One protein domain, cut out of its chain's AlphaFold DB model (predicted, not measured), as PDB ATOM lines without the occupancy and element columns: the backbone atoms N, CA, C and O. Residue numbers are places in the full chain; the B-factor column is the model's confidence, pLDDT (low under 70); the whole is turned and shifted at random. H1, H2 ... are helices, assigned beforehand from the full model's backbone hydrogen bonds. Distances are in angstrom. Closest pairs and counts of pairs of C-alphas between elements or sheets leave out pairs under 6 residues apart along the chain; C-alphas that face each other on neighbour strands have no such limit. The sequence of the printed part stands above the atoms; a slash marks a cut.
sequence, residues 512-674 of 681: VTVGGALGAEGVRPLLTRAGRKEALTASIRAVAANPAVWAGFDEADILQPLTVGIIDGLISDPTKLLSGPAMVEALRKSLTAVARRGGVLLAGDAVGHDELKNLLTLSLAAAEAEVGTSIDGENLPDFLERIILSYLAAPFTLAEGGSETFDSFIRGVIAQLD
ATOM      1  N   VAL A 512     -22.373  17.103  52.471       71.69
ATOM      2  CA  VAL A 512     -21.111  16.572  53.001       71.69
ATOM      3  C   VAL A 512     -21.107  15.047  52.938       71.69
ATOM      4  O   VAL A 512     -20.147  14.463  52.437       71.69
ATOM      5  N   THR A 513     -22.192  14.399  53.362       75.75
ATOM      6  CA  THR A 513     -22.329  12.939  53.326       75.75
ATOM      7  C   THR A 513     -22.265  12.391  51.900       75.75
ATOM      8  O   THR A 513     -21.454  11.512  51.610       75.75
ATOM      9  N   VAL A 514     -23.090  12.919  50.991       75.75
ATOM     10  CA  VAL A 514     -23.125  12.480  49.587       75.75
ATOM     11  C   VAL A 514     -21.796  12.791  48.901       75.75
ATOM     12  O   VAL A 514     -21.265  11.952  48.177       75.75
ATOM     13  N   GLY A 515     -21.235  13.983  49.129       75.06
ATOM     14  CA  GLY A 515     -19.948  14.386  48.567       75.06
ATOM     15  C   GLY A 515     -18.801  13.485  49.028       75.06
ATOM     16  O   GLY A 515     -17.999  13.046  48.202       75.06
ATOM     17  N   GLY A 516     -18.759  13.153  50.321       76.19
ATOM     18  CA  GLY A 516     -17.790  12.221  50.894       76.19
ATOM     19  C   GLY A 516     -17.920  10.813  50.313       76.19
ATOM     20  O   GLY A 516     -16.926  10.241  49.867       76.19
ATOM     21  N   ALA A 517     -19.145  10.289  50.230       77.81
ATOM     22  CA  ALA A 517     -19.402   8.953  49.700       77.81
ATOM     23  C   ALA A 517     -19.085   8.842  48.195       77.81
ATOM     24  O   ALA A 517     -18.440   7.889  47.769       77.81
ATOM     25  N   LEU A 518     -19.427   9.852  47.385       77.88
ATOM     26  CA  LEU A 518     -19.052   9.899  45.963       77.88
ATOM     27  C   LEU A 518     -17.542  10.097  45.737       77.88
ATOM     28  O   LEU A 518     -17.033   9.802  44.651       77.88
ATOM     29  N   GLY A 519     -16.827  10.621  46.735       73.19
ATOM     30  CA  GLY A 519     -15.375  10.803  46.723       73.19
ATOM     31  C   GLY A 519     -14.571   9.565  47.135       73.19
ATOM     32  O   GLY A 519     -13.349   9.556  46.921       73.19
ATOM     33  N   ALA A 520     -15.234   8.547  47.695       76.62
ATOM     34  CA  ALA A 520     -14.623   7.326  48.212       76.62
ATOM     35  C   ALA A 520     -13.924   6.505  47.115       76.62
ATOM     36  O   ALA A 520     -14.335   6.509  45.949       76.62
ATOM     37  N   GLU A 521     -12.863   5.778  47.486       73.50
ATOM     38  CA  GLU A 521     -12.041   5.019  46.531       73.50
ATOM     39  C   GLU A 521     -12.840   3.993  45.720       73.50
ATOM     40  O   GLU A 521     -12.546   3.820  44.541       73.50
ATOM     41  N   GLY A 522     -13.890   3.391  46.290       77.50
ATOM     42  CA  GLY A 522     -14.752   2.429  45.590       77.50
ATOM     43  C   GLY A 522     -15.622   3.028  44.474       77.50
ATOM     44  O   GLY A 522     -15.973   2.325  43.533       77.50
ATOM     45  N   VAL A 523     -15.932   4.332  44.518       80.44
ATOM     46  CA  VAL A 523     -16.792   5.008  43.518       80.44
ATOM     47  C   VAL A 523     -15.986   5.552  42.339       80.44
ATOM     48  O   VAL A 523     -16.479   5.634  41.210       80.44
ATOM     49  N   ARG A 524     -14.724   5.933  42.576       79.88
ATOM     50  CA  ARG A 524     -13.848   6.549  41.564       79.88
ATOM     51  C   ARG A 524     -13.697   5.746  40.261       79.88
ATOM     52  O   ARG A 524     -13.672   6.405  39.222       79.88
ATOM     53  N   PRO A 525     -13.610   4.399  40.269       84.06
ATOM     54  CA  PRO A 525     -13.498   3.602  39.049       84.06
ATOM     55  C   PRO A 525     -14.819   3.509  38.275       84.06
ATOM     56  O   PRO A 525     -14.799   3.326  37.063       84.06
ATOM     57  N   LEU A 526     -15.959   3.639  38.964       85.00
ATOM     58  CA  LEU A 526     -17.295   3.417  38.398       85.00
ATOM     59  C   LEU A 526     -17.888   4.677  37.758       85.00
ATOM     60  O   LEU A 526     -18.704   4.585  36.840       85.00
ATOM     61  N   LEU A 527     -17.483   5.864  38.220       84.75
ATOM     62  CA  LEU A 527     -17.995   7.144  37.733       84.75
ATOM     63  C   LEU A 527     -16.878   8.057  37.229       84.75
ATOM     64  O   LEU A 527     -15.935   8.382  37.952       84.75
ATOM     65  N   THR A 528     -17.057   8.590  36.017       81.25
ATOM     66  CA  THR A 528     -16.249   9.713  35.517       81.25
ATOM     67  C   THR A 528     -16.507  10.976  36.347       81.25
ATOM     68  O   THR A 528     -17.473  11.064  37.106       81.25
ATOM     69  N   ARG A 529     -15.679  12.015  36.186       72.25
ATOM     70  CA  ARG A 529     -15.890  13.309  36.863       72.25
ATOM     71  C   ARG A 529     -17.262  13.923  36.547       72.25
ATOM     72  O   ARG A 529     -17.910  14.451  37.447       72.25
ATOM     73  N   ALA A 530     -17.704  13.824  35.291       71.75
ATOM     74  CA  ALA A 530     -19.038  14.257  34.877       71.75
ATOM     75  C   ALA A 530     -20.128  13.416  35.561       71.75
ATOM     76  O   ALA A 530     -21.040  13.985  36.154       71.75
ATOM     77  N   GLY A 531     -19.956  12.090  35.602       77.88
ATOM     78  CA  GLY A 531     -20.869  11.185  36.305       77.88
ATOM     79  C   GLY A 531     -20.976  11.478  37.804       77.88
ATOM     80  O   GLY A 531     -22.077  11.560  38.330       77.88
ATOM     81  N   ARG A 532     -19.864  11.749  38.503       80.75
ATOM     82  CA  ARG A 532     -19.897  12.138  39.929       80.75
ATOM     83  C   ARG A 532     -20.630  13.462  40.161       80.75
ATOM     84  O   ARG A 532     -21.357  13.595  41.142       80.75
ATOM     85  N   LYS A 533     -20.485  14.434  39.255       75.88
ATOM     86  CA  LYS A 533     -21.239  15.700  39.305       75.88
ATOM     87  C   LYS A 533     -22.738  15.470  39.103       75.88
ATOM     88  O   LYS A 533     -23.552  16.068  39.810       75.88
ATOM     89  N   GLU A 534     -23.109  14.632  38.143       79.44
ATOM     90  CA  GLU A 534     -24.507  14.279  37.893       79.44
ATOM     91  C   GLU A 534     -25.104  13.498  39.066       79.44
ATOM     92  O   GLU A 534     -26.193  13.844  39.513       79.44
ATOM     93  N   ALA A 535     -24.360  12.551  39.641       81.81
ATOM     94  CA  ALA A 535     -24.725  11.809  40.847       81.81
ATOM     95  C   ALA A 535     -24.949  12.735  42.056       81.81
ATOM     96  O   ALA A 535     -25.965  12.628  42.745       81.81
ATOM     97  N   LEU A 536     -24.055  13.703  42.281       81.25
ATOM     98  CA  LEU A 536     -24.223  14.712  43.329       81.25
ATOM     99  C   LEU A 536     -25.478  15.562  43.081       81.25
ATOM    100  O   LEU A 536     -26.286  15.765  43.982       81.25
ATOM    101  N   THR A 537     -25.688  16.013  41.842       78.44
ATOM    102  CA  THR A 537     -26.867  16.809  41.460       78.44
ATOM    103  C   THR A 537     -28.165  16.017  41.633       78.44
ATOM    104  O   THR A 537     -29.160  16.549  42.123       78.44
ATOM    105  N   ALA A 538     -28.163  14.742  41.248       81.19
ATOM    106  CA  ALA A 538     -29.269  13.815  41.433       81.19
ATOM    107  C   ALA A 538     -29.605  13.624  42.916       81.19
ATOM    108  O   ALA A 538     -30.775  13.681  43.286       81.19
ATOM    109  N   SER A 539     -28.583  13.485  43.757       80.94
ATOM    110  CA  SER A 539     -28.740  13.362  45.206       80.94
ATOM    111  C   SER A 539     -29.343  14.632  45.811       80.94
ATOM    112  O   SER A 539     -30.328  14.556  46.537       80.94
ATOM    113  N   ILE A 540     -28.852  15.815  45.425       76.94
ATOM    114  CA  ILE A 540     -29.425  17.104  45.854       76.94
ATOM    115  C   ILE A 540     -30.892  17.227  45.426       76.94
ATOM    116  O   ILE A 540     -31.731  17.683  46.200       76.94
ATOM    117  N   ARG A 541     -31.231  16.804  44.202       80.88
ATOM    118  CA  ARG A 541     -32.620  16.802  43.719       80.88
ATOM    119  C   ARG A 541     -33.504  15.843  44.514       80.88
ATOM    120  O   ARG A 541     -34.642  16.198  44.799       80.88
ATOM    121  N   ALA A 542     -32.995  14.669  44.887       79.94
ATOM    122  CA  ALA A 542     -33.720  13.724  45.735       79.94
ATOM    123  C   ALA A 542     -33.981  14.299  47.139       79.94
ATOM    124  O   ALA A 542     -35.075  14.129  47.675       79.94
ATOM    125  N   VAL A 543     -33.025  15.054  47.691       77.06
ATOM    126  CA  VAL A 543     -33.193  15.785  48.960       77.06
ATOM    127  C   VAL A 543     -34.253  16.868  48.839       77.06
ATOM    128  O   VAL A 543     -35.195  16.923  49.626       77.06
ATOM    129  N   ALA A 544     -34.139  17.693  47.800       76.62
ATOM    130  CA  ALA A 544     -35.079  18.771  47.525       76.62
ATOM    131  C   ALA A 544     -36.503  18.265  47.233       76.62
ATOM    132  O   ALA A 544     -37.461  19.004  47.441       76.62
ATOM    133  N   ALA A 545     -36.658  17.020  46.768       82.69
ATOM    134  CA  ALA A 545     -37.962  16.426  46.494       82.69
ATOM    135  C   ALA A 545     -38.780  16.146  47.766       82.69
ATOM    136  O   ALA A 545     -40.008  16.189  47.702       82.69
ATOM    137  N   ASN A 546     -38.137  15.870  48.906       85.19
ATOM    138  CA  ASN A 546     -38.835  15.683  50.182       85.19
ATOM    139  C   ASN A 546     -37.985  16.123  51.389       85.19
ATOM    140  O   ASN A 546     -37.520  15.281  52.164       85.19
ATOM    141  N   PRO A 547     -37.787  17.437  51.585       77.69
ATOM    142  CA  PRO A 547     -36.877  17.955  52.604       77.69
ATOM    143  C   PRO A 547     -37.279  17.564  54.032       77.69
ATOM    144  O   PRO A 547     -36.412  17.476  54.891       77.69
ATOM    145  N   ALA A 548     -38.563  17.288  54.294       82.56
ATOM    146  CA  ALA A 548     -39.040  16.869  55.612       82.56
ATOM    147  C   ALA A 548     -38.545  15.464  56.003       82.56
ATOM    148  O   ALA A 548     -38.144  15.255  57.143       82.56
ATOM    149  N   VAL A 549     -38.531  14.515  55.059       85.12
ATOM    150  CA  VAL A 549     -38.034  13.151  55.314       85.12
ATOM    151  C   VAL A 549     -36.523  13.159  55.538       85.12
ATOM    152  O   VAL A 549     -36.042  12.556  56.492       85.12
ATOM    153  N   TRP A 550     -35.779  13.899  54.712       84.00
ATOM    154  CA  TRP A 550     -34.327  14.021  54.860       84.00
ATOM    155  C   TRP A 550     -33.918  14.774  56.129       84.00
ATOM    156  O   TRP A 550     -32.935  14.397  56.756       84.00
ATOM    157  N   ALA A 551     -34.694  15.779  56.544       79.25
ATOM    158  CA  ALA A 551     -34.525  16.423  57.844       79.25
ATOM    159  C   ALA A 551     -34.721  15.428  58.993       79.25
ATOM    160  O   ALA A 551     -33.892  15.367  59.890       79.25
ATOM    161  N   GLY A 552     -35.768  14.599  58.924       82.81
ATOM    162  CA  GLY A 552     -35.984  13.545  59.909       82.81
ATOM    163  C   GLY A 552     -34.816  12.557  59.978       82.81
ATOM    164  O   GLY A 552     -34.466  12.112  61.065       82.81
ATOM    165  N   PHE A 553     -34.183  12.224  58.845       85.81
ATOM    166  CA  PHE A 553     -33.010  11.338  58.833       85.81
ATOM    167  C   PHE A 553     -31.785  11.948  59.504       85.81
ATOM    168  O   PHE A 553     -31.021  11.220  60.132       85.81
ATOM    169  N   ASP A 554     -31.588  13.254  59.336       80.75
ATOM    170  CA  ASP A 554     -30.513  14.003  59.988       80.75
ATOM    171  C   ASP A 554     -30.764  14.079  61.503       80.75
ATOM    172  O   ASP A 554     -29.890  13.754  62.298       80.75
ATOM    173  N   GLU A 555     -32.001  14.387  61.912       82.25
ATOM    174  CA  GLU A 555     -32.419  14.422  63.323       82.25
ATOM    175  C   GLU A 555     -32.315  13.054  64.018       82.25
ATOM    176  O   GLU A 555     -32.015  12.987  65.209       82.25
ATOM    177  N   ALA A 556     -32.549  11.967  63.281       82.00
ATOM    178  CA  ALA A 556     -32.435  10.595  63.772       82.00
ATOM    179  C   ALA A 556     -31.017   9.999  63.640       82.00
ATOM    180  O   ALA A 556     -30.839   8.822  63.945       82.00
ATOM    181  N   ASP A 557     -30.025  10.776  63.182       81.19
ATOM    182  CA  ASP A 557     -28.630  10.349  62.956       81.19
ATOM    183  C   ASP A 557     -28.485   9.130  62.017       81.19
ATOM    184  O   ASP A 557     -27.535   8.349  62.082       81.19
ATOM    185  N   ILE A 558     -29.447   8.946  61.104       83.31
ATOM    186  CA  ILE A 558     -29.438   7.854  60.117       83.31
ATOM    187  C   ILE A 558     -29.088   8.321  58.706       83.31
ATOM    188  O   ILE A 558     -28.858   7.496  57.826       83.31
ATOM    189  N   LEU A 559     -28.993   9.630  58.468       83.38
ATOM    190  CA  LEU A 559     -28.705  10.198  57.151       83.38
ATOM    191  C   LEU A 559     -27.382   9.698  56.551       83.38
ATOM    192  O   LEU A 559     -27.339   9.263  55.393       83.38
ATOM    193  N   GLN A 560     -26.305   9.770  57.335       81.25
ATOM    194  CA  GLN A 560     -24.986   9.308  56.915       81.25
ATOM    195  C   GLN A 560     -24.949   7.800  56.638       81.25
ATOM    196  O   GLN A 560     -24.601   7.436  55.508       81.25
ATOM    197  N   PRO A 561     -25.318   6.921  57.589       82.50
ATOM    198  CA  PRO A 561     -25.274   5.480  57.355       82.50
ATOM    199  C   PRO A 561     -26.214   5.040  56.226       82.50
ATOM    200  O   PRO A 561     -25.843   4.173  55.443       82.50
ATOM    201  N   LEU A 562     -27.368   5.691  56.046       84.88
ATOM    202  CA  LEU A 562     -28.290   5.415  54.940       84.88
ATOM    203  C   LEU A 562     -27.673   5.735  53.575       84.88
ATOM    204  O   LEU A 562     -27.713   4.922  52.652       84.88
ATOM    205  N   THR A 563     -27.092   6.927  53.436       84.50
ATOM    206  CA  THR A 563     -26.518   7.381  52.164       84.50
ATOM    207  C   THR A 563     -25.291   6.552  51.789       84.50
ATOM    208  O   THR A 563     -25.147   6.146  50.634       84.50
ATOM    209  N   VAL A 564     -24.426   6.266  52.769       84.25
ATOM    210  CA  VAL A 564     -23.264   5.386  52.588       84.25
ATOM    211  C   VAL A 564     -23.718   3.962  52.274       84.25
ATOM    212  O   VAL A 564     -23.207   3.373  51.333       84.25
ATOM    213  N   GLY A 565     -24.726   3.439  52.975       86.12
ATOM    214  CA  GLY A 565     -25.261   2.098  52.749       86.12
ATOM    215  C   GLY A 565     -25.830   1.900  51.344       86.12
ATOM    216  O   GLY A 565     -25.562   0.879  50.714       86.12
ATOM    217  N   ILE A 566     -26.551   2.893  50.809       88.75
ATOM    218  CA  ILE A 566     -27.044   2.861  49.423       88.75
ATOM    219  C   ILE A 566     -25.873   2.823  48.441       88.75
ATOM    220  O   ILE A 566     -25.856   2.001  47.529       88.75
ATOM    221  N   ILE A 567     -24.885   3.698  48.625       88.12
ATOM    222  CA  ILE A 567     -23.729   3.788  47.728       88.12
ATOM    223  C   ILE A 567     -22.891   2.504  47.790       88.12
ATOM    224  O   ILE A 567     -22.577   1.946  46.743       88.12
ATOM    225  N   ASP A 568     -22.603   1.986  48.982       87.00
ATOM    226  CA  ASP A 568     -21.904   0.715  49.184       87.00
ATOM    227  C   ASP A 568     -22.654  -0.465  48.554       87.00
ATOM    228  O   ASP A 568     -22.040  -1.332  47.929       87.00
ATOM    229  N   GLY A 569     -23.981  -0.496  48.709       86.25
ATOM    230  CA  GLY A 569     -24.838  -1.508  48.102       86.25
ATOM    231  C   GLY A 569     -24.715  -1.505  46.579       86.25
ATOM    232  O   GLY A 569     -24.510  -2.560  45.987       86.25
ATOM    233  N   LEU A 570     -24.744  -0.320  45.960       89.12
ATOM    234  CA  LEU A 570     -24.586  -0.150  44.512       89.12
ATOM    235  C   LEU A 570     -23.164  -0.467  44.016       89.12
ATOM    236  O   LEU A 570     -23.012  -1.029  42.939       89.12
ATOM    237  N   ILE A 571     -22.116  -0.133  44.780       88.62
ATOM    238  CA  ILE A 571     -20.718  -0.464  44.422       88.62
ATOM    239  C   ILE A 571     -20.477  -1.978  44.461       88.62
ATOM    240  O   ILE A 571     -19.621  -2.485  43.740       88.62
ATOM    241  N   SER A 572     -21.235  -2.703  45.285       85.81
ATOM    242  CA  SER A 572     -21.123  -4.159  45.430       85.81
ATOM    243  C   SER A 572     -21.707  -4.939  44.242       85.81
ATOM    244  O   SER A 572     -21.842  -6.154  44.345       85.81
ATOM    245  N   ASP A 573     -22.059  -4.261  43.144       86.12
ATOM    246  CA  ASP A 573     -22.662  -4.834  41.940       86.12
ATOM    247  C   ASP A 573     -21.807  -5.957  41.319       86.12
ATOM    248  O   ASP A 573     -20.772  -5.679  40.698       86.12
ATOM    249  N   PRO A 574     -22.240  -7.229  41.417       83.38
ATOM    250  CA  PRO A 574     -21.543  -8.337  40.781       83.38
ATOM    251  C   PRO A 574     -21.812  -8.389  39.269       83.38
ATOM    252  O   PRO A 574     -20.986  -8.924  38.528       83.38
ATOM    253  N   THR A 575     -22.897  -7.764  38.786       81.06
ATOM    254  CA  THR A 575     -23.273  -7.749  37.361       81.06
ATOM    255  C   THR A 575     -22.309  -6.919  36.511       81.06
ATOM    256  O   THR A 575     -22.185  -7.145  35.306       81.06
ATOM    257  N   LYS A 576     -21.599  -5.967  37.139       85.44
ATOM    258  CA  LYS A 576     -20.720  -4.972  36.499       85.44
ATOM    259  C   LYS A 576     -21.443  -4.084  35.480       85.44
ATOM    260  O   LYS A 576     -20.788  -3.456  34.643       85.44
ATOM    261  N   LEU A 577     -22.772  -4.018  35.543       85.75
ATOM    262  CA  LEU A 577     -23.594  -3.173  34.680       85.75
ATOM    263  C   LEU A 577     -23.724  -1.753  35.252       85.75
ATOM    264  O   LEU A 577     -23.917  -0.801  34.491       85.75
ATOM    265  N   LEU A 578     -23.548  -1.569  36.566       87.06
ATOM    266  CA  LEU A 578     -23.587  -0.260  37.220       87.06
ATOM    267  C   LEU A 578     -22.267   0.502  37.062       87.06
ATOM    268  O   LEU A 578     -21.440   0.606  37.967       87.06
ATOM    269  N   SER A 579     -22.095   1.122  35.897       88.44
ATOM    270  CA  SER A 579     -21.030   2.097  35.655       88.44
ATOM    271  C   SER A 579     -21.529   3.291  34.841       88.44
ATOM    272  O   SER A 579     -22.567   3.237  34.177       88.44
ATOM    273  N   GLY A 580     -20.813   4.415  34.922       87.88
ATOM    274  CA  GLY A 580     -21.123   5.612  34.143       87.88
ATOM    275  C   GLY A 580     -22.570   6.105  34.351       87.88
ATOM    276  O   GLY A 580     -22.985   6.271  35.499       87.88
ATOM    277  N   PRO A 581     -23.344   6.361  33.278       87.44
ATOM    278  CA  PRO A 581     -24.722   6.849  33.384       87.44
ATOM    279  C   PRO A 581     -25.670   5.919  34.155       87.44
ATOM    280  O   PRO A 581     -26.524   6.413  34.887       87.44
ATOM    281  N   ALA A 582     -25.503   4.595  34.049       88.75
ATOM    282  CA  ALA A 582     -26.368   3.632  34.737       88.75
ATOM    283  C   ALA A 582     -26.230   3.738  36.264       88.75
ATOM    284  O   ALA A 582     -27.227   3.747  36.982       88.75
ATOM    285  N   MET A 583     -25.004   3.928  36.761       90.62
ATOM    286  CA  MET A 583     -24.739   4.151  38.186       90.62
ATOM    287  C   MET A 583     -25.323   5.485  38.682       90.62
ATOM    288  O   MET A 583     -25.892   5.551  39.772       90.62
ATOM    289  N   VAL A 584     -25.229   6.553  37.877       89.38
ATOM    290  CA  VAL A 584     -25.861   7.850  38.193       89.38
ATOM    291  C   VAL A 584     -27.375   7.693  38.316       89.38
ATOM    292  O   VAL A 584     -27.979   8.202  39.261       89.38
ATOM    293  N   GLU A 585     -27.983   6.979  37.372       92.00
ATOM    294  CA  GLU A 585     -29.423   6.761  37.324       92.00
ATOM    295  C   GLU A 585     -29.910   5.865  38.470       92.00
ATOM    296  O   GLU A 585     -30.901   6.196  39.125       92.00
ATOM    297  N   ALA A 586     -29.183   4.788  38.780       91.88
ATOM    298  CA  ALA A 586     -29.476   3.904  39.905       91.88
ATOM    299  C   ALA A 586     -29.407   4.656  41.239       91.88
ATOM    300  O   ALA A 586     -30.328   4.553  42.052       91.88
ATOM    301  N   LEU A 587     -28.376   5.483  41.445       90.94
ATOM    302  CA  LEU A 587     -28.263   6.321  42.638       90.94
ATOM    303  C   LEU A 587     -29.412   7.334  42.719       90.94
ATOM    304  O   LEU A 587     -30.052   7.466  43.765       90.94
ATOM    305  N   ARG A 588     -29.715   8.023  41.609       91.50
ATOM    306  CA  ARG A 588     -30.818   8.991  41.528       91.50
ATOM    307  C   ARG A 588     -32.138   8.349  41.931       91.50
ATOM    308  O   ARG A 588     -32.862   8.907  42.757       91.50
ATOM    309  N   LYS A 589     -32.466   7.207  41.329       93.19
ATOM    310  CA  LYS A 589     -33.717   6.489  41.567       93.19
ATOM    311  C   LYS A 589     -33.786   5.934  42.986       93.19
ATOM    312  O   LYS A 589     -34.793   6.150  43.652       93.19
ATOM    313  N   SER A 590     -32.698   5.358  43.493       92.44
ATOM    314  CA  SER A 590     -32.613   4.840  44.864       92.44
ATOM    315  C   SER A 590     -32.859   5.931  45.907       92.44
ATOM    316  O   SER A 590     -33.745   5.804  46.751       92.44
ATOM    317  N   LEU A 591     -32.154   7.062  45.804       89.75
ATOM    318  CA  LEU A 591     -32.347   8.190  46.718       89.75
ATOM    319  C   LEU A 591     -33.740   8.816  46.563       89.75
ATOM    320  O   LEU A 591     -34.346   9.223  47.549       89.75
ATOM    321  N   THR A 592     -34.294   8.861  45.348       90.19
ATOM    322  CA  THR A 592     -35.664   9.355  45.122       90.19
ATOM    323  C   THR A 592     -36.713   8.417  45.728       90.19
ATOM    324  O   THR A 592     -37.697   8.886  46.299       90.19
ATOM    325  N   ALA A 593     -36.517   7.101  45.644       90.50
ATOM    326  CA  ALA A 593     -37.388   6.106  46.262       90.50
ATOM    327  C   ALA A 593     -37.405   6.258  47.788       90.50
ATOM    328  O   ALA A 593     -38.477   6.321  48.397       90.50
ATOM    329  N   VAL A 594     -36.223   6.430  48.385       89.31
ATOM    330  CA  VAL A 594     -36.065   6.744  49.809       89.31
ATOM    331  C   VAL A 594     -36.722   8.082  50.155       89.31
ATOM    332  O   VAL A 594     -37.481   8.154  51.114       89.31
ATOM    333  N   ALA A 595     -36.553   9.127  49.345       86.62
ATOM    334  CA  ALA A 595     -37.230  10.406  49.568       86.62
ATOM    335  C   ALA A 595     -38.769  10.275  49.541       86.62
ATOM    336  O   ALA A 595     -39.473  10.987  50.255       86.62
ATOM    337  N   ARG A 596     -39.312   9.363  48.723       88.62
ATOM    338  CA  ARG A 596     -40.762   9.145  48.580       88.62
ATOM    339  C   ARG A 596     -41.373   8.329  49.720       88.62
ATOM    340  O   ARG A 596     -42.488   8.641  50.127       88.62
ATOM    341  N   ARG A 597     -40.701   7.273  50.192       86.81
ATOM    342  CA  ARG A 597     -41.267   6.307  51.165       86.81
ATOM    343  C   ARG A 597     -40.454   6.116  52.444       86.81
ATOM    344  O   ARG A 597     -40.844   5.347  53.315       86.81
ATOM    345  N   GLY A 598     -39.363   6.847  52.600       84.06
ATOM    346  CA  GLY A 598     -38.420   6.685  53.697       84.06
ATOM    347  C   GLY A 598     -38.928   7.118  55.073       84.06
ATOM    348  O   GLY A 598     -38.268   6.829  56.061       84.06
ATOM    349  N   GLY A 599     -40.117   7.720  55.177       84.19
ATOM    350  CA  GLY A 599     -40.744   8.007  56.474       84.19
ATOM    351  C   GLY A 599     -40.938   6.763  57.353       84.19
ATOM    352  O   GLY A 599     -40.946   6.875  58.570       84.19
ATOM    353  N   VAL A 600     -41.017   5.570  56.753       84.00
ATOM    354  CA  VAL A 600     -41.066   4.293  57.486       84.00
ATOM    355  C   VAL A 600     -39.762   4.009  58.242       84.00
ATOM    356  O   VAL A 600     -39.809   3.465  59.339       84.00
ATOM    357  N   LEU A 601     -38.610   4.442  57.717       82.19
ATOM    358  CA  LEU A 601     -37.308   4.289  58.383       82.19
ATOM    359  C   LEU A 601     -37.198   5.162  59.645       82.19
ATOM    360  O   LEU A 601     -36.426   4.850  60.541       82.19
ATOM    361  N   LEU A 602     -37.994   6.234  59.735       80.44
ATOM    362  CA  LEU A 602     -38.067   7.107  60.913       80.44
ATOM    363  C   LEU A 602     -38.978   6.556  62.016       80.44
ATOM    364  O   LEU A 602     -38.883   6.994  63.157       80.44
ATOM    365  N   ALA A 603     -39.862   5.609  61.689       77.75
ATOM    366  CA  ALA A 603     -40.811   5.028  62.636       77.75
ATOM    367  C   ALA A 603     -40.188   3.949  63.551       77.75
ATOM    368  O   ALA A 603     -40.871   3.446  64.434       77.75
ATOM    369  N   GLY A 604     -38.904   3.615  63.366       59.59
ATOM    370  CA  GLY A 604     -38.035   3.010  64.387       59.59
ATOM    371  C   GLY A 604     -38.186   1.515  64.697       59.59
ATOM    372  O   GLY A 604     -37.240   0.935  65.216       59.59
ATOM    373  N   ASP A 605     -39.299   0.863  64.355       56.50
ATOM    374  CA  ASP A 605     -39.600  -0.457  64.945       56.50
ATOM    375  C   ASP A 605     -39.247  -1.693  64.087       56.50
ATOM    376  O   ASP A 605     -39.408  -2.814  64.567       56.50
ATOM    377  N   ALA A 606     -38.767  -1.550  62.840       52.72
ATOM    378  CA  ALA A 606     -38.612  -2.716  61.950       52.72
ATOM    379  C   ALA A 606     -37.409  -2.741  60.988       52.72
ATOM    380  O   ALA A 606     -37.195  -3.792  60.392       52.72
ATOM    381  N   VAL A 607     -36.655  -1.644  60.795       61.53
ATOM    382  CA  VAL A 607     -35.635  -1.582  59.725       61.53
ATOM    383  C   VAL A 607     -34.285  -1.045  60.206       61.53
ATOM    384  O   VAL A 607     -34.187   0.101  60.640       61.53
ATOM    385  N   GLY A 608     -33.234  -1.859  60.110       65.69
ATOM    386  CA  GLY A 608     -31.852  -1.479  60.415       65.69
ATOM    387  C   GLY A 608     -31.216  -0.633  59.303       65.69
ATOM    388  O   GLY A 608     -31.489  -0.830  58.122       65.69
ATOM    389  N   HIS A 609     -30.314   0.292  59.650       64.12
ATOM    390  CA  HIS A 609     -29.641   1.171  58.676       64.12
ATOM    391  C   HIS A 609     -28.801   0.405  57.632       64.12
ATOM    392  O   HIS A 609     -28.669   0.863  56.496       64.12
ATOM    393  N   ASP A 610     -28.312  -0.789  57.979       72.94
ATOM    394  CA  ASP A 610     -27.597  -1.691  57.065       72.94
ATOM    395  C   ASP A 610     -28.525  -2.515  56.155       72.94
ATOM    396  O   ASP A 610     -28.066  -3.123  55.186       72.94
ATOM    397  N   GLU A 611     -29.837  -2.553  56.411       79.81
ATOM    398  CA  GLU A 611     -30.743  -3.406  55.636       79.81
ATOM    399  C   GLU A 611     -30.937  -2.920  54.209       79.81
ATOM    400  O   GLU A 611     -31.086  -3.750  53.323       79.81
ATOM    401  N   LEU A 612     -30.850  -1.616  53.936       83.62
ATOM    402  CA  LEU A 612     -30.901  -1.123  52.555       83.62
ATOM    403  C   LEU A 612     -29.630  -1.451  51.769       83.62
ATOM    404  O   LEU A 612     -29.720  -1.771  50.584       83.62
ATOM    405  N   LYS A 613     -28.464  -1.437  52.425       87.69
ATOM    406  CA  LYS A 613     -27.218  -1.935  51.832       87.69
ATOM    407  C   LYS A 613     -27.365  -3.414  51.486       87.69
ATOM    408  O   LYS A 613     -27.167  -3.790  50.335       87.69
ATOM    409  N   ASN A 614     -27.791  -4.225  52.454       87.00
ATOM    410  CA  ASN A 614     -27.982  -5.664  52.272       87.00
ATOM    411  C   ASN A 614     -29.049  -5.974  51.215       87.00
ATOM    412  O   ASN A 614     -28.835  -6.846  50.379       87.00
ATOM    413  N   LEU A 615     -30.162  -5.233  51.199       88.44
ATOM    414  CA  LEU A 615     -31.217  -5.349  50.193       88.44
ATOM    415  C   LEU A 615     -30.647  -5.115  48.797       88.44
ATOM    416  O   LEU A 615     -30.881  -5.927  47.909       88.44
ATOM    417  N   LEU A 616     -29.897  -4.028  48.603       89.25
ATOM    418  CA  LEU A 616     -29.291  -3.696  47.316       89.25
ATOM    419  C   LEU A 616     -28.254  -4.736  46.898       89.25
ATOM    420  O   LEU A 616     -28.313  -5.211  45.770       89.25
ATOM    421  N   THR A 617     -27.363  -5.150  47.801       88.94
ATOM    422  CA  THR A 617     -26.356  -6.180  47.518       88.94
ATOM    423  C   THR A 617     -27.001  -7.513  47.131       88.94
ATOM    424  O   THR A 617     -26.628  -8.100  46.118       88.94
ATOM    425  N   LEU A 618     -28.001  -7.981  47.885       87.62
ATOM    426  CA  LEU A 618     -28.713  -9.226  47.581       87.62
ATOM    427  C   LEU A 618     -29.541  -9.112  46.297       87.62
ATOM    428  O   LEU A 618     -29.607 -10.063  45.524       87.62
ATOM    429  N   SER A 619     -30.153  -7.953  46.042       88.81
ATOM    430  CA  SER A 619     -30.954  -7.736  44.831       88.81
ATOM    431  C   SER A 619     -30.076  -7.684  43.589       88.81
ATOM    432  O   SER A 619     -30.462  -8.221  42.559       88.81
ATOM    433  N   LEU A 620     -28.885  -7.093  43.684       89.19
ATOM    434  CA  LEU A 620     -27.893  -7.093  42.609       89.19
ATOM    435  C   LEU A 620     -27.320  -8.493  42.358       89.19
ATOM    436  O   LEU A 620     -27.157  -8.881  41.205       89.19
ATOM    437  N   ALA A 621     -27.086  -9.281  43.411       87.56
ATOM    438  CA  ALA A 621     -26.705 -10.686  43.271       87.56
ATOM    439  C   ALA A 621     -27.811 -11.525  42.607       87.56
ATOM    440  O   ALA A 621     -27.527 -12.353  41.746       87.56
ATOM    441  N   ALA A 622     -29.080 -11.290  42.952       85.69
ATOM    442  CA  ALA A 622     -30.203 -11.945  42.285       85.69
ATOM    443  C   ALA A 622     -30.360 -11.475  40.828       85.69
ATOM    444  O   ALA A 622     -30.657 -12.282  39.951       85.69
ATOM    445  N   ALA A 623     -30.110 -10.191  40.562       86.88
ATOM    446  CA  ALA A 623     -30.161  -9.630  39.221       86.88
ATOM    447  C   ALA A 623     -29.107 -10.233  38.287       86.88
ATOM    448  O   ALA A 623     -29.379 -10.374  37.101       86.88
ATOM    449  N   GLU A 624     -27.943 -10.640  38.808       88.00
ATOM    450  CA  GLU A 624     -26.887 -11.313  38.038       88.00
ATOM    451  C   GLU A 624     -27.397 -12.566  37.313       88.00
ATOM    452  O   GLU A 624     -27.049 -12.794  36.156       88.00
ATOM    453  N   ALA A 625     -28.272 -13.342  37.962       85.44
ATOM    454  CA  ALA A 625     -28.869 -14.543  37.377       85.44
ATOM    455  C   ALA A 625     -29.878 -14.243  36.252       85.44
ATOM    456  O   ALA A 625     -30.220 -15.138  35.484       85.44
ATOM    457  N   GLU A 626     -30.332 -12.994  36.150       85.44
ATOM    458  CA  GLU A 626     -31.360 -12.520  35.219       85.44
ATOM    459  C   GLU A 626     -30.797 -11.579  34.140       85.44
ATOM    460  O   GLU A 626     -31.535 -11.030  33.310       85.44
ATOM    461  N   VAL A 627     -29.474 -11.382  34.127       85.12
ATOM    462  CA  VAL A 627     -28.807 -10.584  33.099       85.12
ATOM    463  C   VAL A 627     -28.953 -11.273  31.742       85.12
ATOM    464  O   VAL A 627     -28.509 -12.403  31.541       85.12
ATOM    465  N   GLY A 628     -29.542 -10.563  30.782       80.12
ATOM    466  CA  GLY A 628     -29.787 -11.062  29.427       80.12
ATOM    467  C   GLY A 628     -31.101 -11.831  29.248       80.12
ATOM    468  O   GLY A 628     -31.400 -12.222  28.120       80.12
ATOM    469  N   THR A 629     -31.892 -12.021  30.312       85.44
ATOM    470  CA  THR A 629     -33.282 -12.504  30.240       85.44
ATOM    471  C   THR A 629     -34.252 -11.353  30.469       85.44
ATOM    472  O   THR A 629     -34.932 -10.925  29.540       85.44
ATOM    473  N   SER A 630     -34.288 -10.844  31.699       83.75
ATOM    474  CA  SER A 630     -35.226  -9.820  32.161       83.75
ATOM    475  C   SER A 630     -34.523  -8.550  32.645       83.75
ATOM    476  O   SER A 630     -35.166  -7.505  32.754       83.75
ATOM    477  N   ILE A 631     -33.206  -8.604  32.884       85.94
ATOM    478  CA  ILE A 631     -32.394  -7.476  33.350       85.94
ATOM    479  C   ILE A 631     -31.261  -7.157  32.362       85.94
ATOM    480  O   ILE A 631     -30.574  -8.039  31.848       85.94
ATOM    481  N   ASP A 632     -31.045  -5.867  32.118       85.81
ATOM    482  CA  ASP A 632     -29.940  -5.300  31.354       85.81
ATOM    483  C   ASP A 632     -29.442  -3.986  31.989       85.81
ATOM    484  O   ASP A 632     -29.923  -3.539  33.030       85.81
ATOM    485  N   GLY A 633     -28.434  -3.355  31.382       81.00
ATOM    486  CA  GLY A 633     -27.858  -2.114  31.911       81.00
ATOM    487  C   GLY A 633     -28.796  -0.899  31.870       81.00
ATOM    488  O   GLY A 633     -28.549   0.067  32.592       81.00
ATOM    489  N   GLU A 634     -29.853  -0.922  31.050       85.19
ATOM    490  CA  GLU A 634     -30.819   0.176  30.940       85.19
ATOM    491  C   GLU A 634     -31.932   0.054  31.985       85.19
ATOM    492  O   GLU A 634     -32.320   1.061  32.584       85.19
ATOM    493  N   ASN A 635     -32.420  -1.162  32.244       89.25
ATOM    494  CA  ASN A 635     -33.536  -1.410  33.156       89.25
ATOM    495  C   ASN A 635     -33.106  -1.733  34.602       89.25
ATOM    496  O   ASN A 635     -33.928  -1.648  35.520       89.25
ATOM    497  N   LEU A 636     -31.824  -2.025  34.845       90.75
ATOM    498  CA  LEU A 636     -31.302  -2.292  36.187       90.75
ATOM    499  C   LEU A 636     -31.566  -1.138  37.180       90.75
ATOM    500  O   LEU A 636     -32.018  -1.408  38.295       90.75
ATOM    501  N   PRO A 637     -31.400   0.154  36.821       93.25
ATOM    502  CA  PRO A 637     -31.812   1.257  37.691       93.25
ATOM    503  C   PRO A 637     -33.305   1.248  38.066       93.25
ATOM    504  O   PRO A 637     -33.649   1.613  39.190       93.25
ATOM    505  N   ASP A 638     -34.195   0.851  37.147       91.69
ATOM    506  CA  ASP A 638     -35.639   0.728  37.410       91.69
ATOM    507  C   ASP A 638     -35.954  -0.438  38.346       91.69
ATOM    508  O   ASP A 638     -36.791  -0.305  39.241       91.69
ATOM    509  N   PHE A 639     -35.263  -1.565  38.168       92.62
ATOM    510  CA  PHE A 639     -35.352  -2.701  39.076       92.62
ATOM    511  C   PHE A 639     -35.006  -2.289  40.507       92.62
ATOM    512  O   PHE A 639     -35.820  -2.475  41.412       92.62
ATOM    513  N   LEU A 640     -33.860  -1.635  40.707       93.06
ATOM    514  CA  LEU A 640     -33.409  -1.202  42.033       93.06
ATOM    515  C   LEU A 640     -34.354  -0.170  42.667       93.06
ATOM    516  O   LEU A 640     -34.626  -0.244  43.867       93.06
ATOM    517  N   GLU A 641     -34.924   0.751  41.876       93.75
ATOM    518  CA  GLU A 641     -35.953   1.680  42.368       93.75
ATOM    519  C   GLU A 641     -37.157   0.924  42.934       93.75
ATOM    520  O   GLU A 641     -37.623   1.214  44.038       93.75
ATOM    521  N   ARG A 642     -37.669  -0.053  42.176       92.38
ATOM    522  CA  ARG A 642     -38.858  -0.824  42.552       92.38
ATOM    523  C   ARG A 642     -38.605  -1.725  43.744       92.38
ATOM    524  O   ARG A 642     -39.499  -1.855  44.576       92.38
ATOM    525  N   ILE A 643     -37.407  -2.292  43.852       92.38
ATOM    526  CA  ILE A 643     -36.959  -3.031  45.032       92.38
ATOM    527  C   ILE A 643     -37.052  -2.141  46.271       92.38
ATOM    528  O   ILE A 643     -37.758  -2.487  47.217       92.38
ATOM    529  N   ILE A 644     -36.434  -0.958  46.244       91.00
ATOM    530  CA  ILE A 644     -36.465  -0.037  47.385       91.00
ATOM    531  C   ILE A 644     -37.903   0.404  47.686       91.00
ATOM    532  O   ILE A 644     -38.326   0.379  48.838       91.00
ATOM    533  N   LEU A 645     -38.686   0.783  46.672       91.19
ATOM    534  CA  LEU A 645     -40.070   1.224  46.871       91.19
ATOM    535  C   LEU A 645     -40.966   0.129  47.456       91.19
ATOM    536  O   LEU A 645     -41.793   0.432  48.317       91.19
ATOM    537  N   SER A 646     -40.821  -1.109  46.984       89.81
ATOM    538  CA  SER A 646     -41.625  -2.251  47.432       89.81
ATOM    539  C   SER A 646     -41.228  -2.675  48.841       89.81
ATOM    540  O   SER A 646     -42.100  -2.905  49.674       89.81
ATOM    541  N   TYR A 647     -39.927  -2.677  49.139       88.69
ATOM    542  CA  TYR A 647     -39.417  -2.924  50.483       88.69
ATOM    543  C   TYR A 647     -39.907  -1.863  51.476       88.69
ATOM    544  O   TYR A 647     -40.491  -2.189  52.500       88.69
ATOM    545  N   LEU A 648     -39.782  -0.575  51.139       88.19
ATOM    546  CA  LEU A 648     -40.262   0.513  52.000       88.19
ATOM    547  C   LEU A 648     -41.797   0.567  52.117       88.19
ATOM    548  O   LEU A 648     -42.320   1.247  52.995       88.19
ATOM    549  N   ALA A 649     -42.540  -0.109  51.232       87.50
ATOM    550  CA  ALA A 649     -43.991  -0.242  51.344       87.50
ATOM    551  C   ALA A 649     -44.412  -1.309  52.363       87.50
ATOM    552  O   ALA A 649     -45.443  -1.142  53.014       87.50
ATOM    553  N   ALA A 650     -43.640  -2.389  52.473       85.38
ATOM    554  CA  ALA A 650     -43.882  -3.503  53.379       85.38
ATOM    555  C   ALA A 650     -42.533  -4.076  53.852       85.38
ATOM    556  O   ALA A 650     -42.066  -5.067  53.284       85.38
ATOM    557  N   PRO A 651     -41.883  -3.443  54.848       82.88
ATOM    558  CA  PRO A 651     -40.555  -3.854  55.285       82.88
ATOM    559  C   PRO A 651     -40.569  -5.247  55.909       82.88
ATOM    560  O   PRO A 651     -41.523  -5.626  56.589       82.88
ATOM    561  N   PHE A 652     -39.489  -5.994  55.703       82.31
ATOM    562  CA  PHE A 652     -39.265  -7.307  56.299       82.31
ATOM    563  C   PHE A 652     -37.789  -7.471  56.675       82.31
ATOM    564  O   PHE A 652     -36.913  -6.897  56.027       82.31
ATOM    565  N   THR A 653     -37.505  -8.262  57.708       76.00
ATOM    566  CA  THR A 653     -36.132  -8.497  58.170       76.00
ATOM    567  C   THR A 653     -35.410  -9.443  57.218       76.00
ATOM    568  O   THR A 653     -35.856 -10.572  56.996       76.00
ATOM    569  N   LEU A 654     -34.251  -9.033  56.702       73.25
ATOM    570  CA  LEU A 654     -33.469  -9.838  55.749       73.25
ATOM    571  C   LEU A 654     -32.759 -11.052  56.397       73.25
ATOM    572  O   LEU A 654     -32.170 -11.863  55.688       73.25
ATOM    573  N   ALA A 655     -32.833 -11.196  57.729       58.81
ATOM    574  CA  ALA A 655     -32.167 -12.251  58.503       58.81
ATOM    575  C   ALA A 655     -33.093 -13.353  59.072       58.81
ATOM    576  O   ALA A 655     -32.588 -14.413  59.434       58.81
ATOM    577  N   GLU A 656     -34.419 -13.153  59.149       46.00
ATOM    578  CA  GLU A 656     -35.336 -14.088  59.849       46.00
ATOM    579  C   GLU A 656     -36.401 -14.767  58.964       46.00
ATOM    580  O   GLU A 656     -37.114 -15.655  59.429       46.00
ATOM    581  N   GLY A 657     -36.470 -14.454  57.670       47.97
ATOM    582  CA  GLY A 657     -37.286 -15.187  56.697       47.97
ATOM    583  C   GLY A 657     -36.398 -15.696  55.573       47.97
ATOM    584  O   GLY A 657     -35.958 -14.893  54.759       47.97
ATOM    585  N   GLY A 658     -36.112 -17.003  55.555       52.59
ATOM    586  CA  GLY A 658     -35.193 -17.665  54.617       52.59
ATOM    587  C   GLY A 658     -35.402 -17.307  53.141       52.59
ATOM    588  O   GLY A 658     -36.424 -16.714  52.785       52.59
ATOM    589  N   SER A 659     -34.426 -17.682  52.298       63.16
ATOM    590  CA  SER A 659     -34.295 -17.246  50.893       63.16
ATOM    591  C   SER A 659     -35.627 -17.166  50.143       63.16
ATOM    592  O   SER A 659     -35.849 -16.187  49.453       63.16
ATOM    593  N   GLU A 660     -36.568 -18.086  50.376       69.69
ATOM    594  CA  GLU A 660     -37.907 -18.096  49.776       69.69
ATOM    595  C   GLU A 660     -38.686 -16.770  49.870       69.69
ATOM    596  O   GLU A 660     -39.347 -16.390  48.902       69.69
ATOM    597  N   THR A 661     -38.616 -16.046  50.993       79.12
ATOM    598  CA  THR A 661     -39.344 -14.771  51.175       79.12
ATOM    599  C   THR A 661     -38.749 -13.676  50.293       79.12
ATOM    600  O   THR A 661     -39.471 -12.964  49.593       79.12
ATOM    601  N   PHE A 662     -37.418 -13.586  50.288       84.19
ATOM    602  CA  PHE A 662     -36.664 -12.666  49.446       84.19
ATOM    603  C   PHE A 662     -36.777 -13.054  47.961       84.19
ATOM    604  O   PHE A 662     -37.091 -12.211  47.131       84.19
ATOM    605  N   ASP A 663     -36.657 -14.336  47.623       83.06
ATOM    606  CA  ASP A 663     -36.778 -14.875  46.265       83.06
ATOM    607  C   ASP A 663     -38.191 -14.664  45.696       83.06
ATOM    608  O   ASP A 663     -38.369 -14.381  44.509       83.06
ATOM    609  N   SER A 664     -39.234 -14.800  46.525       84.50
ATOM    610  CA  SER A 664     -40.609 -14.460  46.138       84.50
ATOM    611  C   SER A 664     -40.774 -12.957  45.910       84.50
ATOM    612  O   SER A 664     -41.469 -12.554  44.978       84.50
ATOM    613  N   PHE A 665     -40.142 -12.129  46.743       87.19
ATOM    614  CA  PHE A 665     -40.152 -10.677  46.604       87.19
ATOM    615  C   PHE A 665     -39.450 -10.224  45.313       87.19
ATOM    616  O   PHE A 665     -40.052  -9.497  44.522       87.19
ATOM    617  N   ILE A 666     -38.235 -10.716  45.047       86.88
ATOM    618  CA  ILE A 666     -37.470 -10.409  43.831       86.88
ATOM    619  C   ILE A 666     -38.238 -10.836  42.580       86.88
ATOM    620  O   ILE A 666     -38.437 -10.014  41.685       86.88
ATOM    621  N   ARG A 667     -38.755 -12.073  42.530       85.62
ATOM    622  CA  ARG A 667     -39.571 -12.547  41.396       85.62
ATOM    623  C   ARG A 667     -40.807 -11.682  41.174       85.62
ATOM    624  O   ARG A 667     -41.139 -11.372  40.033       85.62
ATOM    625  N   GLY A 668     -41.457 -11.256  42.256       86.31
ATOM    626  CA  GLY A 668     -42.594 -10.342  42.195       86.31
ATOM    627  C   GLY A 668     -42.243  -8.986  41.579       86.31
ATOM    628  O   GLY A 668     -43.056  -8.432  40.845       86.31
ATOM    629  N   VAL A 669     -41.040  -8.461  41.834       87.56
ATOM    630  CA  VAL A 669     -40.569  -7.197  41.244       87.56
ATOM    631  C   VAL A 669     -40.126  -7.380  39.789       87.56
ATOM    632  O   VAL A 669     -40.484  -6.549  38.953       87.56
ATOM    633  N   ILE A 670     -39.432  -8.474  39.458       85.62
ATOM    634  CA  ILE A 670     -39.024  -8.804  38.079       85.62
ATOM    635  C   ILE A 670     -40.248  -8.944  37.169       85.62
ATOM    636  O   ILE A 670     -40.294  -8.334  36.103       85.62
ATOM    637  N   ALA A 671     -41.291  -9.647  37.620       84.19
ATOM    638  CA  ALA A 671     -42.534  -9.806  36.860       84.19
ATOM    639  C   ALA A 671     -43.231  -8.469  36.535       84.19
ATOM    640  O   ALA A 671     -44.021  -8.387  35.601       84.19
ATOM    641  N   GLN A 672     -42.950  -7.402  37.290       82.44
ATOM    642  CA  GLN A 672     -43.503  -6.073  37.020       82.44
ATOM    643  C   GLN A 672     -42.665  -5.257  36.022       82.44
ATOM    644  O   GLN A 672     -43.136  -4.209  35.565       82.44
ATOM    645  N   LEU A 673     -41.424  -5.662  35.742       77.75
ATOM    646  CA  LEU A 673     -40.537  -4.997  34.782       77.75
ATOM    647  C   LEU A 673     -40.794  -5.451  33.347       77.75
ATOM    648  O   LEU A 673     -40.641  -4.637  32.440       77.75
ATOM    649  N   ASP A 674     -41.261  -6.688  33.157       66.50
ATOM    650  CA  ASP A 674     -41.638  -7.231  31.853       66.50
ATOM    651  C   ASP A 674     -43.133  -7.612  31.798       66.50
ATOM    652  O   ASP A 674     -43.506  -8.773  31.983       66.50
TER     653      ASP A 674
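This is residues 512 to 674 of the 681 residues of an uncharacterized protein of Denitrobaculum tricleocarpae (UniProt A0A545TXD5). The chain is wound in stacked turns, so that two rows of helices lie one over the other: H2, H5 and H8 side by side in one row, H1, H4 and H7 in the other, joined as three helical hairpins. H9 crosses the end of the stack at H8, and short H3 and H6 sit together at one side, after the ends of H2 and H5. The printed part has 163 residues, with nine named helices in the order H1 to H9 and no named strand: all helix. It is compact, with a radius of gyration of the C-alphas of 14.8 A and spans of 38 by 38 by 24 A.

The longest helix, H5, holds residues 580 to 597 and is 26.4 A long, from C-alpha 580 at (-21.123, 5.612, 34.143) to C-alpha 597 at (-41.267, 6.307, 51.165). H2, residues 529 to 545, is 24.3 A long, and H8, residues 636 to 649, 19.9 A. H1, residues 512 to 519, measures 10.3 A and begins at C-alpha 512 at (-21.111, 16.572, 53.001). H4, residues 559 to 571, measures 18.4 A, and H7, residues 611 to 624, 19.7 A. H3, residues 547 to 555, is 12.1 A long, and H6, residues 599 to 602, 5.3 A. H9, residues 659 to 670, is 16.1 A long and ends at C-alpha 670 at (-39.024, -8.804, 38.079).

H5 touches H8 at a shallow tilt of 15 degrees, the same way, with the closest C-alphas, of Ala 586 and Pro 637, 4.2 A apart. H5 touches H2 at a shallow tilt of 12 degrees, the same way, closest at C-alphas of Ala 542 and Thr 592, 4.8 A. H4, the hub, touches four helices. It touches H7 at 13 degrees, a shallow tilt, the same way, closest at C-alphas of Gly 569 and Lys 613, 4.4 A, and H1 at 17 degrees, shallow and the same way, closest at C-alphas of Thr 513 and Gln 560, 5.8 A. H4 and H5 form a hairpin at a steep tilt of 38 degrees, closest at C-alphas of Ile 567 and Leu 587, 7.3 A; H4 touches H5 with residues 566 to 570 alone. H4, H5, H7 and H8 are an up and down bundle, each running against the one before it. H9 touches H8 with residues 666 to 670 alone, at a steep tilt of 59 degrees, closest at C-alphas of Ile 643 and Val 669, 6.7 A. H3 and H6 only just touch, with 3 pairs of C-alphas within 8 A, the closest those of Val 549 and Gly 599, 5.9 A. H1, H2, H3, H4, H5, H7, H8 and H9 have every O i to N i+4 pair within hydrogen-bond range; H6 is too short for such a pair.

The farthest C-alphas, of Glu 555 and Thr 629, are 42.7 A apart. The printed part has no cut. The link from H7 to H8, 11 residues, is long. The mean pLDDT of the printed part is 82.2, with residues 604 to 609, 655 to 660 and 674 under 70.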